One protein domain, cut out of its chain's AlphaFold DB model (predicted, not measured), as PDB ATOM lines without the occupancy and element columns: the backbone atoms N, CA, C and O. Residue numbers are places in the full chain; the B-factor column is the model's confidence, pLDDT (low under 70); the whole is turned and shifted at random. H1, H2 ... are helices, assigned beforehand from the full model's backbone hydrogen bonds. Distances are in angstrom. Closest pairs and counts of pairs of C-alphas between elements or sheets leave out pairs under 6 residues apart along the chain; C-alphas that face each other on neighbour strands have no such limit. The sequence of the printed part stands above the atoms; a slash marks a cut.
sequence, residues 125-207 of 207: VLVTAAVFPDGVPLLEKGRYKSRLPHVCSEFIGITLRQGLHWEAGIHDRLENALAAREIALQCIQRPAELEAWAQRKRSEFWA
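What this domain is: This is residues 125 to 207 of the 207 residues of the protein "Predicted protein" of Hypocrea jecorina (strain QM6a) (UniProt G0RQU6). Two long helices, H3 and H4, meet near their ends in an L, and two short helices pack into its corner, H2 mainly on H3 and H1 mainly on H4. Two long loops, one from H1 to H2 and one from H2 to H3, join these parts, and residues 137 to 143 of the first and 163 to 168 of the second stick out. The printed part has 83 residues with four named helices, H1 H2 H3 H4 along the chain, and no named strand; the class is all helix. It is compact, with a radius of gyration of the C-alphas of 13.6 A and spans of 37 by 32 by 19 A.

How they stand to each other: Start at the longest helix, H3, residues 173 to 189. H2, residues 148 to 156, touches it, with the C-alphas of Cys 152 and Ala 179 closest at 6.9 A; they run the same way at 37 degrees, only just a steep tilt. Past the end of H3 look at H4, residues 191 to 206: it is close to H3 but not clearly touching, with C-alphas 187 and 194 closest at 6.1 A, and at 72 degrees only just about perpendicular. H4 touches H2 with residues 193 to 197 alone, opposite ways at a steep tilt of 56 degrees; the closest C-alphas, of Phe 155 and Trp 197, are 6.2 A apart. H1, residues 125 to 131, touches H4, with the C-alphas of Val 131 and Ala 198 closest at 4.4 A; they run the same way at a steep tilt of 69 degrees, only just short of about perpendicular. H3 only just touches H1, with residues 184 to 187 alone and 3 pairs of C-alphas within 8 A, the closest being those of Leu 126 and Cys 187 at 7.3 A; they run the same way at a steep tilt of 52 degrees. H1 and H2 are only just apart, at 8.1 A. The helix packing is mostly crossed: of the 4 touching pairs, 0 are at a shallow tilt. In H1, H2 and H4 every O i to N i+4 pair is within hydrogen-bond range; in H3 it is 12 of 13.

Where its parts are: Find C-alpha 173 at (-32.318, 18.571, 28.703); from there H3 runs 24.2 A to C-alpha 189 at (-36.517, 23.099, 52.094). H4 runs 22.7 A from Pro 191 to C-alpha 206 at (-47.815, -2.135, 49.183). H1, from Val 125 to Val 131, measures 9.8 A, and H2, from Leu 148 to Ile 156, 10.6 A.

The domain as a whole: The two C-alphas farthest apart, of Asp 134 and Leu 164, are 39.9 A from each other. The printed part has no cut. The links H1 to H2 and H2 to H3 are long, 16 residues each, and H3 to H4 is tight, with 1 residue. The mean pLDDT of the printed part is 86.7; residues 139 to 142 and 162 to 169 are under 70.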
ATOM      1  N   VAL A 125     -32.119   9.287  44.278       95.25
ATOM      2  CA  VAL A 125     -31.758   8.578  45.512       95.25
ATOM      3  C   VAL A 125     -32.411   9.242  46.716       95.25
ATOM      4  O   VAL A 125     -32.990   8.525  47.520       95.25
ATOM      5  N   LEU A 126     -32.392  10.579  46.808       96.25
ATOM      6  CA  LEU A 126     -33.028  11.314  47.910       96.25
ATOM      7  C   LEU A 126     -34.506  10.940  48.067       96.25
ATOM      8  O   LEU A 126     -34.923  10.494  49.134       96.25
ATOM      9  N   VAL A 127     -35.288  11.045  46.989       96.69
ATOM     10  CA  VAL A 127     -36.722  10.728  47.054       96.69
ATOM     11  C   VAL A 127     -36.971   9.235  47.260       96.69
ATOM     12  O   VAL A 127     -37.906   8.862  47.955       96.69
ATOM     13  N   THR A 128     -36.123   8.360  46.710       94.69
ATOM     14  CA  THR A 128     -36.244   6.910  46.928       94.69
ATOM     15  C   THR A 128     -35.957   6.534  48.380       94.69
ATOM     16  O   THR A 128     -36.672   5.708  48.938       94.69
ATOM     17  N   ALA A 129     -34.948   7.150  49.000       93.94
ATOM     18  CA  ALA A 129     -34.606   6.935  50.402       93.94
ATOM     19  C   ALA A 129     -35.687   7.480  51.343       93.94
ATOM     20  O   ALA A 129     -35.962   6.861  52.361       93.94
ATOM     21  N   ALA A 130     -36.364   8.576  50.982       95.44
ATOM     22  CA  ALA A 130     -37.532   9.036  51.732       95.44
ATOM     23  C   ALA A 130     -38.662   7.988  51.704       95.44
ATOM     24  O   ALA A 130     -39.252   7.657  52.735       95.44
ATOM     25  N   VAL A 131     -38.939   7.396  50.534       94.69
ATOM     26  CA  VAL A 131     -39.950   6.330  50.418       94.69
ATOM     27  C   VAL A 131     -39.509   5.064  51.151       94.69
ATOM     28  O   VAL A 131     -40.333   4.453  51.819       94.69
ATOM     29  N   PHE A 132     -38.236   4.679  51.092       93.38
ATOM     30  CA  PHE A 132     -37.714   3.458  51.713       93.38
ATOM     31  C   PHE A 132     -36.453   3.744  52.546       93.38
ATOM     32  O   PHE A 132     -35.342   3.490  52.067       93.38
ATOM     33  N   PRO A 133     -36.600   4.255  53.784       89.12
ATOM     34  CA  PRO A 133     -35.461   4.661  54.613       89.12
ATOM     35  C   PRO A 133     -34.559   3.483  54.998       89.12
ATOM     36  O   PRO A 133     -33.339   3.626  55.017       89.12
ATOM     37  N   ASP A 134     -35.142   2.297  55.193       88.12
ATOM     38  CA  ASP A 134     -34.420   1.062  55.536       88.12
ATOM     39  C   ASP A 134     -33.918   0.288  54.302       88.12
ATOM     40  O   ASP A 134     -33.464  -0.854  54.394       88.12
ATOM     41  N   GLY A 135     -33.988   0.913  53.125       81.94
ATOM     42  CA  GLY A 135     -33.578   0.330  51.856       81.94
ATOM     43  C   GLY A 135     -34.741  -0.193  51.016       81.94
ATOM     44  O   GLY A 135     -35.810  -0.562  51.498       81.94
ATOM     45  N   VAL A 136     -34.519  -0.206  49.700       80.38
ATOM     46  CA  VAL A 136     -35.528  -0.621  48.720       80.38
ATOM     47  C   VAL A 136     -35.752  -2.137  48.804       80.38
ATOM     48  O   VAL A 136     -34.782  -2.883  48.627       80.38
ATOM     49  N   PRO A 137     -37.001  -2.610  48.984       78.56
ATOM     50  CA  PRO A 137     -37.315  -4.034  48.989       78.56
ATOM     51  C   PRO A 137     -36.841  -4.727  47.707       78.56
ATOM     52  O   PRO A 137     -37.032  -4.221  46.596       78.56
ATOM     53  N   LEU A 138     -36.231  -5.905  47.851       71.69
ATOM     54  CA  LEU A 138     -35.922  -6.777  46.721       71.69
ATOM     55  C   LEU A 138     -37.201  -7.522  46.328       71.69
ATOM     56  O   LEU A 138     -37.591  -8.474  46.995       71.69
ATOM     57  N   LEU A 139     -37.860  -7.076  45.260       67.56
ATOM     58  CA  LEU A 139     -39.025  -7.762  44.700       67.56
ATOM     59  C   LEU A 139     -38.639  -8.620  43.492       67.56
ATOM     60  O   LEU A 139     -37.723  -8.276  42.742       67.56
ATOM     61  N   GLU A 140     -39.430  -9.665  43.228       62.56
ATOM     62  CA  GLU A 140     -39.343 -10.481  42.002       62.56
ATOM     63  C   GLU A 140     -39.455  -9.635  40.718       62.56
ATOM     64  O   GLU A 140     -38.878  -9.977  39.689       62.56
ATOM     65  N   LYS A 141     -40.151  -8.488  40.784       53.09
ATOM     66  CA  LYS A 141     -40.364  -7.547  39.668       53.09
ATOM     67  C   LYS A 141     -39.296  -6.442  39.551       53.09
ATOM     68  O   LYS A 141     -39.419  -5.567  38.696       53.09
ATOM     69  N   GLY A 142     -38.245  -6.470  40.376       62.47
ATOM     70  CA  GLY A 142     -37.151  -5.492  40.367       62.47
ATOM     71  C   GLY A 142     -37.229  -4.428  41.470       62.47
ATOM     72  O   GLY A 142     -38.076  -4.474  42.356       62.47
ATOM     73  N   ARG A 143     -36.289  -3.471  41.446       70.31
ATOM     74  CA  ARG A 143     -36.157  -2.412  42.466       70.31
ATOM     75  C   ARG A 143     -37.107  -1.248  42.184       70.31
ATOM     76  O   ARG A 143     -37.238  -0.838  41.029       70.31
ATOM     77  N   TYR A 144     -37.685  -0.664  43.235       81.12
ATOM     78  CA  TYR A 144     -38.420   0.598  43.133       81.12
ATOM     79  C   TYR A 144     -37.561   1.673  42.456       81.12
ATOM     80  O   TYR A 144     -36.395   1.869  42.808       81.12
ATOM     81  N   LYS A 145     -38.143   2.370  41.477       79.88
ATOM     82  CA  LYS A 145     -37.482   3.465  40.767       79.88
ATOM     83  C   LYS A 145     -38.475   4.576  40.459       79.88
ATOM     84  O   LYS A 145     -39.333   4.433  39.589       79.88
ATOM     85  N   SER A 146     -38.312   5.707  41.132       89.06
ATOM     86  CA  SER A 146     -39.103   6.907  40.881       89.06
ATOM     87  C   SER A 146     -38.753   7.513  39.517       89.06
ATOM     88  O   SER A 146     -37.581   7.690  39.164       89.06
ATOM     89  N   ARG A 147     -39.768   7.847  38.716       91.25
ATOM     90  CA  ARG A 147     -39.587   8.530  37.425       91.25
ATOM     91  C   ARG A 147     -39.646  10.040  37.633       91.25
ATOM     92  O   ARG A 147     -40.551  10.506  38.315       91.25
ATOM     93  N   LEU A 148     -38.732  10.776  36.996       94.06
ATOM     94  CA  LEU A 148     -38.627  12.233  37.140       94.06
ATOM     95  C   LEU A 148     -39.979  12.951  36.941       94.06
ATOM     96  O   LEU A 148     -40.360  13.684  37.848       94.06
ATOM     97  N   PRO A 149     -40.770  12.685  35.874       92.31
ATOM     98  CA  PRO A 149     -42.060  13.355  35.697       92.31
ATOM     99  C   PRO A 149     -43.052  13.111  36.837       92.31
ATOM    100  O   PRO A 149     -43.734  14.045  37.232       92.31
ATOM    101  N   HIS A 150     -43.103  11.892  37.392       92.44
ATOM    102  CA  HIS A 150     -44.033  11.562  38.480       92.44
ATOM    103  C   HIS A 150     -43.644  12.278  39.776       92.44
ATOM    104  O   HIS A 150     -44.500  12.792  40.488       92.44
ATOM    105  N   VAL A 151     -42.345  12.341  40.082       96.06
ATOM    106  CA  VAL A 151     -41.869  13.088  41.253       96.06
ATOM    107  C   VAL A 151     -42.170  14.574  41.077       96.06
ATOM    108  O   VAL A 151     -42.702  15.195  41.991       96.06
ATOM    109  N   CYS A 152     -41.913  15.144  39.900       95.62
ATOM    110  CA  CYS A 152     -42.255  16.538  39.630       95.62
ATOM    111  C   CYS A 152     -43.752  16.807  39.803       95.62
ATOM    112  O   CYS A 152     -44.109  17.730  40.529       95.62
ATOM    113  N   SER A 153     -44.628  15.995  39.206       94.44
ATOM    114  CA  SER A 153     -46.069  16.248  39.269       94.44
ATOM    115  C   SER A 153     -46.637  16.068  40.672       94.44
ATOM    116  O   SER A 153     -47.506  16.828  41.081       94.44
ATOM    117  N   GLU A 154     -46.157  15.075  41.422       94.69
ATOM    118  CA  GLU A 154     -46.789  14.686  42.682       94.69
ATOM    119  C   GLU A 154     -46.140  15.258  43.943       94.69
ATOM    120  O   GLU A 154     -46.830  15.452  44.946       94.69
ATOM    121  N   PHE A 155     -44.823  15.472  43.926       95.38
ATOM    122  CA  PHE A 155     -44.100  16.065  45.050       95.38
ATOM    123  C   PHE A 155     -43.948  17.576  44.865       95.38
ATOM    124  O   PHE A 155     -44.226  18.340  45.783       95.38
ATOM    125  N   ILE A 156     -43.547  18.016  43.670       94.12
ATOM    126  CA  ILE A 156     -43.266  19.436  43.404       94.12
ATOM    127  C   ILE A 156     -44.523  20.186  42.933       94.12
ATOM    128  O   ILE A 156     -44.643  21.386  43.160       94.12
ATOM    129  N   GLY A 157     -45.472  19.489  42.297       93.31
ATOM    130  CA  GLY A 157     -46.660  20.093  41.685       93.31
ATOM    131  C   GLY A 157     -46.409  20.686  40.293       93.31
ATOM    132  O   GLY A 157     -47.163  21.547  39.853       93.31
ATOM    133  N   ILE A 158     -45.350  20.250  39.600       91.00
ATOM    134  CA  ILE A 158     -44.990  20.713  38.251       91.00
ATOM    135  C   ILE A 158     -45.122  19.554  37.267       91.00
ATOM    136  O   ILE A 158     -44.501  18.507  37.435       91.00
ATOM    137  N   THR A 159     -45.875  19.752  36.189       90.25
ATOM    138  CA  THR A 159     -45.923  18.786  35.087       90.25
ATOM    139  C   THR A 159     -44.809  19.095  34.101       90.25
ATOM    140  O   THR A 159     -44.783  20.175  33.517       90.25
ATOM    141  N   LEU A 160     -43.904  18.140  33.898       88.81
ATOM    142  CA  LEU A 160     -42.898  18.238  32.841       88.81
ATOM    143  C   LEU A 160     -43.522  17.973  31.472       88.81
ATOM    144  O   LEU A 160     -44.499  17.226  31.366       88.81
ATOM    145  N   ARG A 161     -42.888  18.508  30.426       84.25
ATOM    146  CA  ARG A 161     -43.204  18.235  29.018       84.25
ATOM    147  C   ARG A 161     -44.608  18.698  28.617       84.25
ATOM    148  O   ARG A 161     -45.296  18.029  27.849       84.25
ATOM    149  N   GLN A 162     -45.050  19.843  29.141       69.50
ATOM    150  CA  GLN A 162     -46.309  20.461  28.719       69.50
ATOM    151  C   GLN A 162     -46.193  20.945  27.258       69.50
ATOM    152  O   GLN A 162     -45.542  21.944  26.966       69.50
ATOM    153  N   GLY A 163     -46.796  20.202  26.324       63.44
ATOM    154  CA  GLY A 163     -46.697  20.414  24.873       63.44
ATOM    155  C   GLY A 163     -46.883  19.099  24.104       63.44
ATOM    156  O   GLY A 163     -46.996  18.055  24.733       63.44
ATOM    157  N   LEU A 164     -46.992  19.153  22.765       43.75
ATOM    158  CA  LEU A 164     -47.411  18.055  21.862       43.75
ATOM    159  C   LEU A 164     -47.132  16.622  22.385       43.75
ATOM    160  O   LEU A 164     -45.987  16.192  22.492       43.75
ATOM    161  N   HIS A 165     -48.244  15.901  22.602       42.53
ATOM    162  CA  HIS A 165     -48.422  14.530  23.104       42.53
ATOM    163  C   HIS A 165     -48.170  14.299  24.608       42.53
ATOM    164  O   HIS A 165     -47.077  13.973  25.064       42.53
ATOM    165  N   TRP A 166     -49.283  14.347  25.346       41.03
ATOM    166  CA  TRP A 166     -49.462  14.141  26.789       41.03
ATOM    167  C   TRP A 166     -49.010  12.772  27.338       41.03
ATOM    168  O   TRP A 166     -48.989  12.594  28.552       41.03
ATOM    169  N   GLU A 167     -48.587  11.831  26.489       42.31
ATOM    170  CA  GLU A 167     -48.038  10.538  26.930       42.31
ATOM    171  C   GLU A 167     -46.519  10.403  26.734       42.31
ATOM    172  O   GLU A 167     -45.897   9.540  27.354       42.31
ATOM    173  N   ALA A 168     -45.882  11.255  25.917       48.47
ATOM    174  CA  ALA A 168     -44.471  11.078  25.559       48.47
ATOM    175  C   ALA A 168     -43.758  12.373  25.145       48.47
ATOM    176  O   ALA A 168     -42.867  12.327  24.297       48.47
ATOM    177  N   GLY A 169     -44.145  13.523  25.707       59.25
ATOM    178  CA  GLY A 169     -43.488  14.790  25.394       59.25
ATOM    179  C   GLY A 169     -41.956  14.658  25.428       59.25
ATOM    180  O   GLY A 169     -41.387  13.980  26.293       59.25
ATOM    181  N   ILE A 170     -41.309  15.236  24.416       79.12
ATOM    182  CA  ILE A 170     -39.882  15.048  24.144       79.12
ATOM    183  C   ILE A 170     -39.073  15.570  25.336       79.12
ATOM    184  O   ILE A 170     -39.323  16.662  25.838       79.12
ATOM    185  N   HIS A 171     -38.097  14.787  25.790       84.06
ATOM    186  CA  HIS A 171     -37.116  15.196  26.783       84.06
ATOM    187  C   HIS A 171     -36.441  16.497  26.353       84.06
ATOM    188  O   HIS A 171     -35.706  16.533  25.362       84.06
ATOM    189  N   ASP A 172     -36.629  17.534  27.161       89.81
ATOM    190  CA  ASP A 172     -35.796  18.718  27.122       89.81
ATOM    191  C   ASP A 172     -34.729  18.626  28.219       89.81
ATOM    192  O   ASP A 172     -35.002  18.424  29.404       89.81
ATOM    193  N   ARG A 173     -33.466  18.736  27.807       92.62
ATOM    194  CA  ARG A 173     -32.318  18.571  28.703       92.62
ATOM    195  C   ARG A 173     -32.245  19.658  29.779       92.62
ATOM    196  O   ARG A 173     -31.763  19.358  30.872       92.62
ATOM    197  N   LEU A 174     -32.691  20.881  29.469       95.56
ATOM    198  CA  LEU A 174     -32.716  22.007  30.398       95.56
ATOM    199  C   LEU A 174     -33.881  21.846  31.374       95.56
ATOM    200  O   LEU A 174     -33.665  21.964  32.575       95.56
ATOM    201  N   GLU A 175     -35.070  21.485  30.887       95.44
ATOM    202  CA  GLU A 175     -36.221  21.147  31.732       95.44
ATOM    203  C   GLU A 175     -35.854  20.032  32.725       95.44
ATOM    204  O   GLU A 175     -36.035  20.188  33.930       95.44
ATOM    205  N   ASN A 176     -35.234  18.947  32.247       95.62
ATOM    206  CA  ASN A 176     -34.770  17.851  33.099       95.62
ATOM    207  C   ASN A 176     -33.718  18.311  34.131       95.62
ATOM    208  O   ASN A 176     -33.741  17.847  35.273       95.62
ATOM    209  N   ALA A 177     -32.798  19.211  33.757       97.81
ATOM    210  CA  ALA A 177     -31.803  19.760  34.683       97.81
ATOM    211  C   ALA A 177     -32.464  20.621  35.770       97.81
ATOM    212  O   ALA A 177     -32.196  20.438  36.956       97.81
ATOM    213  N   LEU A 178     -33.367  21.524  35.388       97.94
ATOM    214  CA  LEU A 178     -34.095  22.378  36.327       97.94
ATOM    215  C   LEU A 178     -35.019  21.562  37.238       97.94
ATOM    216  O   LEU A 178     -35.097  21.838  38.431       97.94
ATOM    217  N   ALA A 179     -35.643  20.506  36.722       97.56
ATOM    218  CA  ALA A 179     -36.442  19.577  37.511       97.56
ATOM    219  C   ALA A 179     -35.600  18.821  38.553       97.56
ATOM    220  O   ALA A 179     -35.983  18.732  39.719       97.56
ATOM    221  N   ALA A 180     -34.426  18.311  38.161       98.19
ATOM    222  CA  ALA A 180     -33.504  17.649  39.084       98.19
ATOM    223  C   ALA A 180     -33.005  18.604  40.181       98.19
ATOM    224  O   ALA A 180     -32.945  18.221  41.351       98.19
ATOM    225  N   ARG A 181     -32.693  19.854  39.804       98.12
ATOM    226  CA  ARG A 181     -32.370  20.944  40.735       98.12
ATOM    227  C   ARG A 181     -33.505  21.154  41.734       98.12
ATOM    228  O   ARG A 181     -33.257  21.156  42.935       98.12
ATOM    229  N   GLU A 182     -34.727  21.318  41.240       98.00
ATOM    230  CA  GLU A 182     -35.876  21.644  42.080       98.00
ATOM    231  C   GLU A 182     -36.179  20.523  43.072       98.00
ATOM    232  O   GLU A 182     -36.313  20.786  44.259       98.00
ATOM    233  N   ILE A 183     -36.161  19.260  42.638       98.31
ATOM    234  CA  ILE A 183     -36.354  18.124  43.550       98.31
ATOM    235  C   ILE A 183     -35.304  18.128  44.668       98.31
ATOM    236  O   ILE A 183     -35.661  17.961  45.834       98.31
ATOM    237  N   ALA A 184     -34.024  18.331  44.341       98.12
ATOM    238  CA  ALA A 184     -32.958  18.353  45.342       98.12
ATOM    239  C   ALA A 184     -33.149  19.487  46.366       98.12
ATOM    240  O   ALA A 184     -33.016  19.254  47.568       98.12
ATOM    241  N   LEU A 185     -33.496  20.694  45.907       97.75
ATOM    242  CA  LEU A 185     -33.744  21.843  46.782       97.75
ATOM    243  C   LEU A 185     -34.985  21.635  47.657       97.75
ATOM    244  O   LEU A 185     -34.933  21.876  48.861       97.75
ATOM    245  N   GLN A 186     -36.071  21.123  47.081       97.50
ATOM    246  CA  GLN A 186     -37.334  20.882  47.780       97.50
ATOM    247  C   GLN A 186     -37.201  19.784  48.845       97.50
ATOM    248  O   GLN A 186     -37.787  19.909  49.918       97.50
ATOM    249  N   CYS A 187     -36.356  18.770  48.622       97.44
ATOM    250  CA  CYS A 187     -36.023  17.784  49.658       97.44
ATOM    251  C   CYS A 187     -35.394  18.427  50.908       97.44
ATOM    252  O   CYS A 187     -35.601  17.940  52.015       97.44
ATOM    253  N   ILE A 188     -34.630  19.512  50.740       95.88
ATOM    254  CA  ILE A 188     -33.976  20.235  51.842       95.88
ATOM    255  C   ILE A 188     -34.941  21.243  52.477       95.88
ATOM    256  O   ILE A 188     -34.997  21.371  53.697       95.88
ATOM    257  N   GLN A 189     -35.689  21.976  51.653       97.00
ATOM    258  CA  GLN A 189     -36.517  23.099  52.094       97.00
ATOM    259  C   GLN A 189     -37.864  22.667  52.683       97.00
ATOM    260  O   GLN A 189     -38.399  23.365  53.543       97.00
ATOM    261  N   ARG A 190     -38.427  21.540  52.225       97.38
ATOM    262  CA  ARG A 190     -39.774  21.068  52.592       97.38
ATOM    263  C   ARG A 190     -39.758  19.614  53.093       97.38
ATOM    264  O   ARG A 190     -40.449  18.758  52.540       97.38
ATOM    265  N   PRO A 191     -39.008  19.307  54.175       96.56
ATOM    266  CA  PRO A 191     -38.839  17.935  54.663       96.56
ATOM    267  C   PRO A 191     -40.149  17.289  55.142       96.56
ATOM    268  O   PRO A 191     -40.356  16.101  54.922       96.56
ATOM    269  N   ALA A 192     -41.063  18.061  55.743       97.50
ATOM    270  CA  ALA A 192     -42.367  17.543  56.170       97.50
ATOM    271  C   ALA A 192     -43.237  17.096  54.982       97.50
ATOM    272  O   ALA A 192     -43.963  16.107  55.064       97.50
ATOM    273  N   GLU A 193     -43.142  17.804  53.858       97.50
ATOM    274  CA  GLU A 193     -43.910  17.480  52.656       97.50
ATOM    275  C   GLU A 193     -43.288  16.328  51.878       97.50
ATOM    276  O   GLU A 193     -44.017  15.494  51.343       97.50
ATOM    277  N   LEU A 194     -41.953  16.237  51.879       97.50
ATOM    278  CA  LEU A 194     -41.244  15.059  51.394       97.50
ATOM    279  C   LEU A 194     -41.687  13.809  52.164       97.50
ATOM    280  O   LEU A 194     -42.007  12.806  51.533       97.50
ATOM    281  N   GLU A 195     -41.754  13.876  53.496       97.19
ATOM    282  CA  GLU A 195     -42.195  12.756  54.338       97.19
ATOM    283  C   GLU A 195     -43.651  12.369  54.040       97.19
ATOM    284  O   GLU A 195     -43.946  11.198  53.805       97.19
ATOM    285  N   ALA A 196     -44.560  13.344  53.955       97.38
ATOM    286  CA  ALA A 196     -45.959  13.084  53.614       97.38
ATOM    287  C   ALA A 196     -46.111  12.458  52.214       97.38
ATOM    288  O   ALA A 196     -46.855  11.488  52.032       97.38
ATOM    289  N   TRP A 197     -45.393  12.974  51.211       97.19
ATOM    290  CA  TRP A 197     -45.361  12.386  49.871       97.19
ATOM    291  C   TRP A 197     -44.793  10.960  49.900       97.19
ATOM    292  O   TRP A 197     -45.380  10.050  49.309       97.19
ATOM    293  N   ALA A 198     -43.702  10.745  50.632       96.06
ATOM    294  CA  ALA A 198     -43.028   9.461  50.733       96.06
ATOM    295  C   ALA A 198     -43.890   8.390  51.415       96.06
ATOM    296  O   ALA A 198     -43.938   7.255  50.938       96.06
ATOM    297  N   GLN A 199     -44.616   8.747  52.477       95.62
ATOM    298  CA  GLN A 199     -45.563   7.856  53.150       95.62
ATOM    299  C   GLN A 199     -46.684   7.416  52.210       95.62
ATOM    300  O   GLN A 199     -46.971   6.222  52.129       95.62
ATOM    301  N   ARG A 200     -47.266   8.344  51.434       95.31
ATOM    302  CA  ARG A 200     -48.264   7.991  50.409       95.31
ATOM    303  C   ARG A 200     -47.690   7.018  49.385       95.31
ATOM    304  O   ARG A 200     -48.295   5.981  49.134       95.31
ATOM    305  N   LYS A 201     -46.489   7.292  48.860       93.50
ATOM    306  CA  LYS A 201     -45.826   6.404  47.892       93.50
ATOM    307  C   LYS A 201     -45.492   5.029  48.442       93.50
ATOM    308  O   LYS A 201     -45.592   4.046  47.712       93.50
ATOM    309  N   ARG A 202     -45.106   4.948  49.713       91.06
ATOM    310  CA  ARG A 202     -44.855   3.678  50.392       91.06
ATOM    311  C   ARG A 202     -46.148   2.874  50.524       91.06
ATOM    312  O   ARG A 202     -46.133   1.685  50.235       91.06
ATOM    313  N   SER A 203     -47.256   3.512  50.898       91.19
ATOM    314  CA  SER A 203     -48.568   2.859  50.979       91.19
ATOM    315  C   SER A 203     -49.065   2.382  49.614       91.19
ATOM    316  O   SER A 203     -49.471   1.234  49.495       91.19
ATOM    317  N   GLU A 204     -48.968   3.214  48.570       90.19
ATOM    318  CA  GLU A 204     -49.322   2.839  47.188       90.19
ATOM    319  C   GLU A 204     -48.504   1.657  46.661       90.19
ATOM    320  O   GLU A 204     -48.989   0.882  45.847       90.19
ATOM    321  N   PHE A 205     -47.251   1.526  47.097       86.56
ATOM    322  CA  PHE A 205     -46.384   0.430  46.677       86.56
ATOM    323  C   PHE A 205     -46.778  -0.923  47.285       86.56
ATOM    324  O   PHE A 205     -46.499  -1.956  46.678       86.56
ATOM    325  N   TRP A 206     -47.389  -0.922  48.474       83.81
ATOM    326  CA  TRP A 206     -47.815  -2.135  49.183       83.81
ATOM    327  C   TRP A 206     -49.309  -2.453  49.045       83.81
ATOM    328  O   TRP A 206     -49.733  -3.509  49.514       83.81
ATOM    329  N   ALA A 207     -50.086  -1.546  48.450       81.38
ATOM    330  CA  ALA A 207     -51.492  -1.753  48.113       81.38
ATOM    331  C   ALA A 207     -51.644  -2.693  46.906       81.38
ATOM    332  O   ALA A 207     -52.580  -3.522  46.944       81.38
TER     333      ALA A 207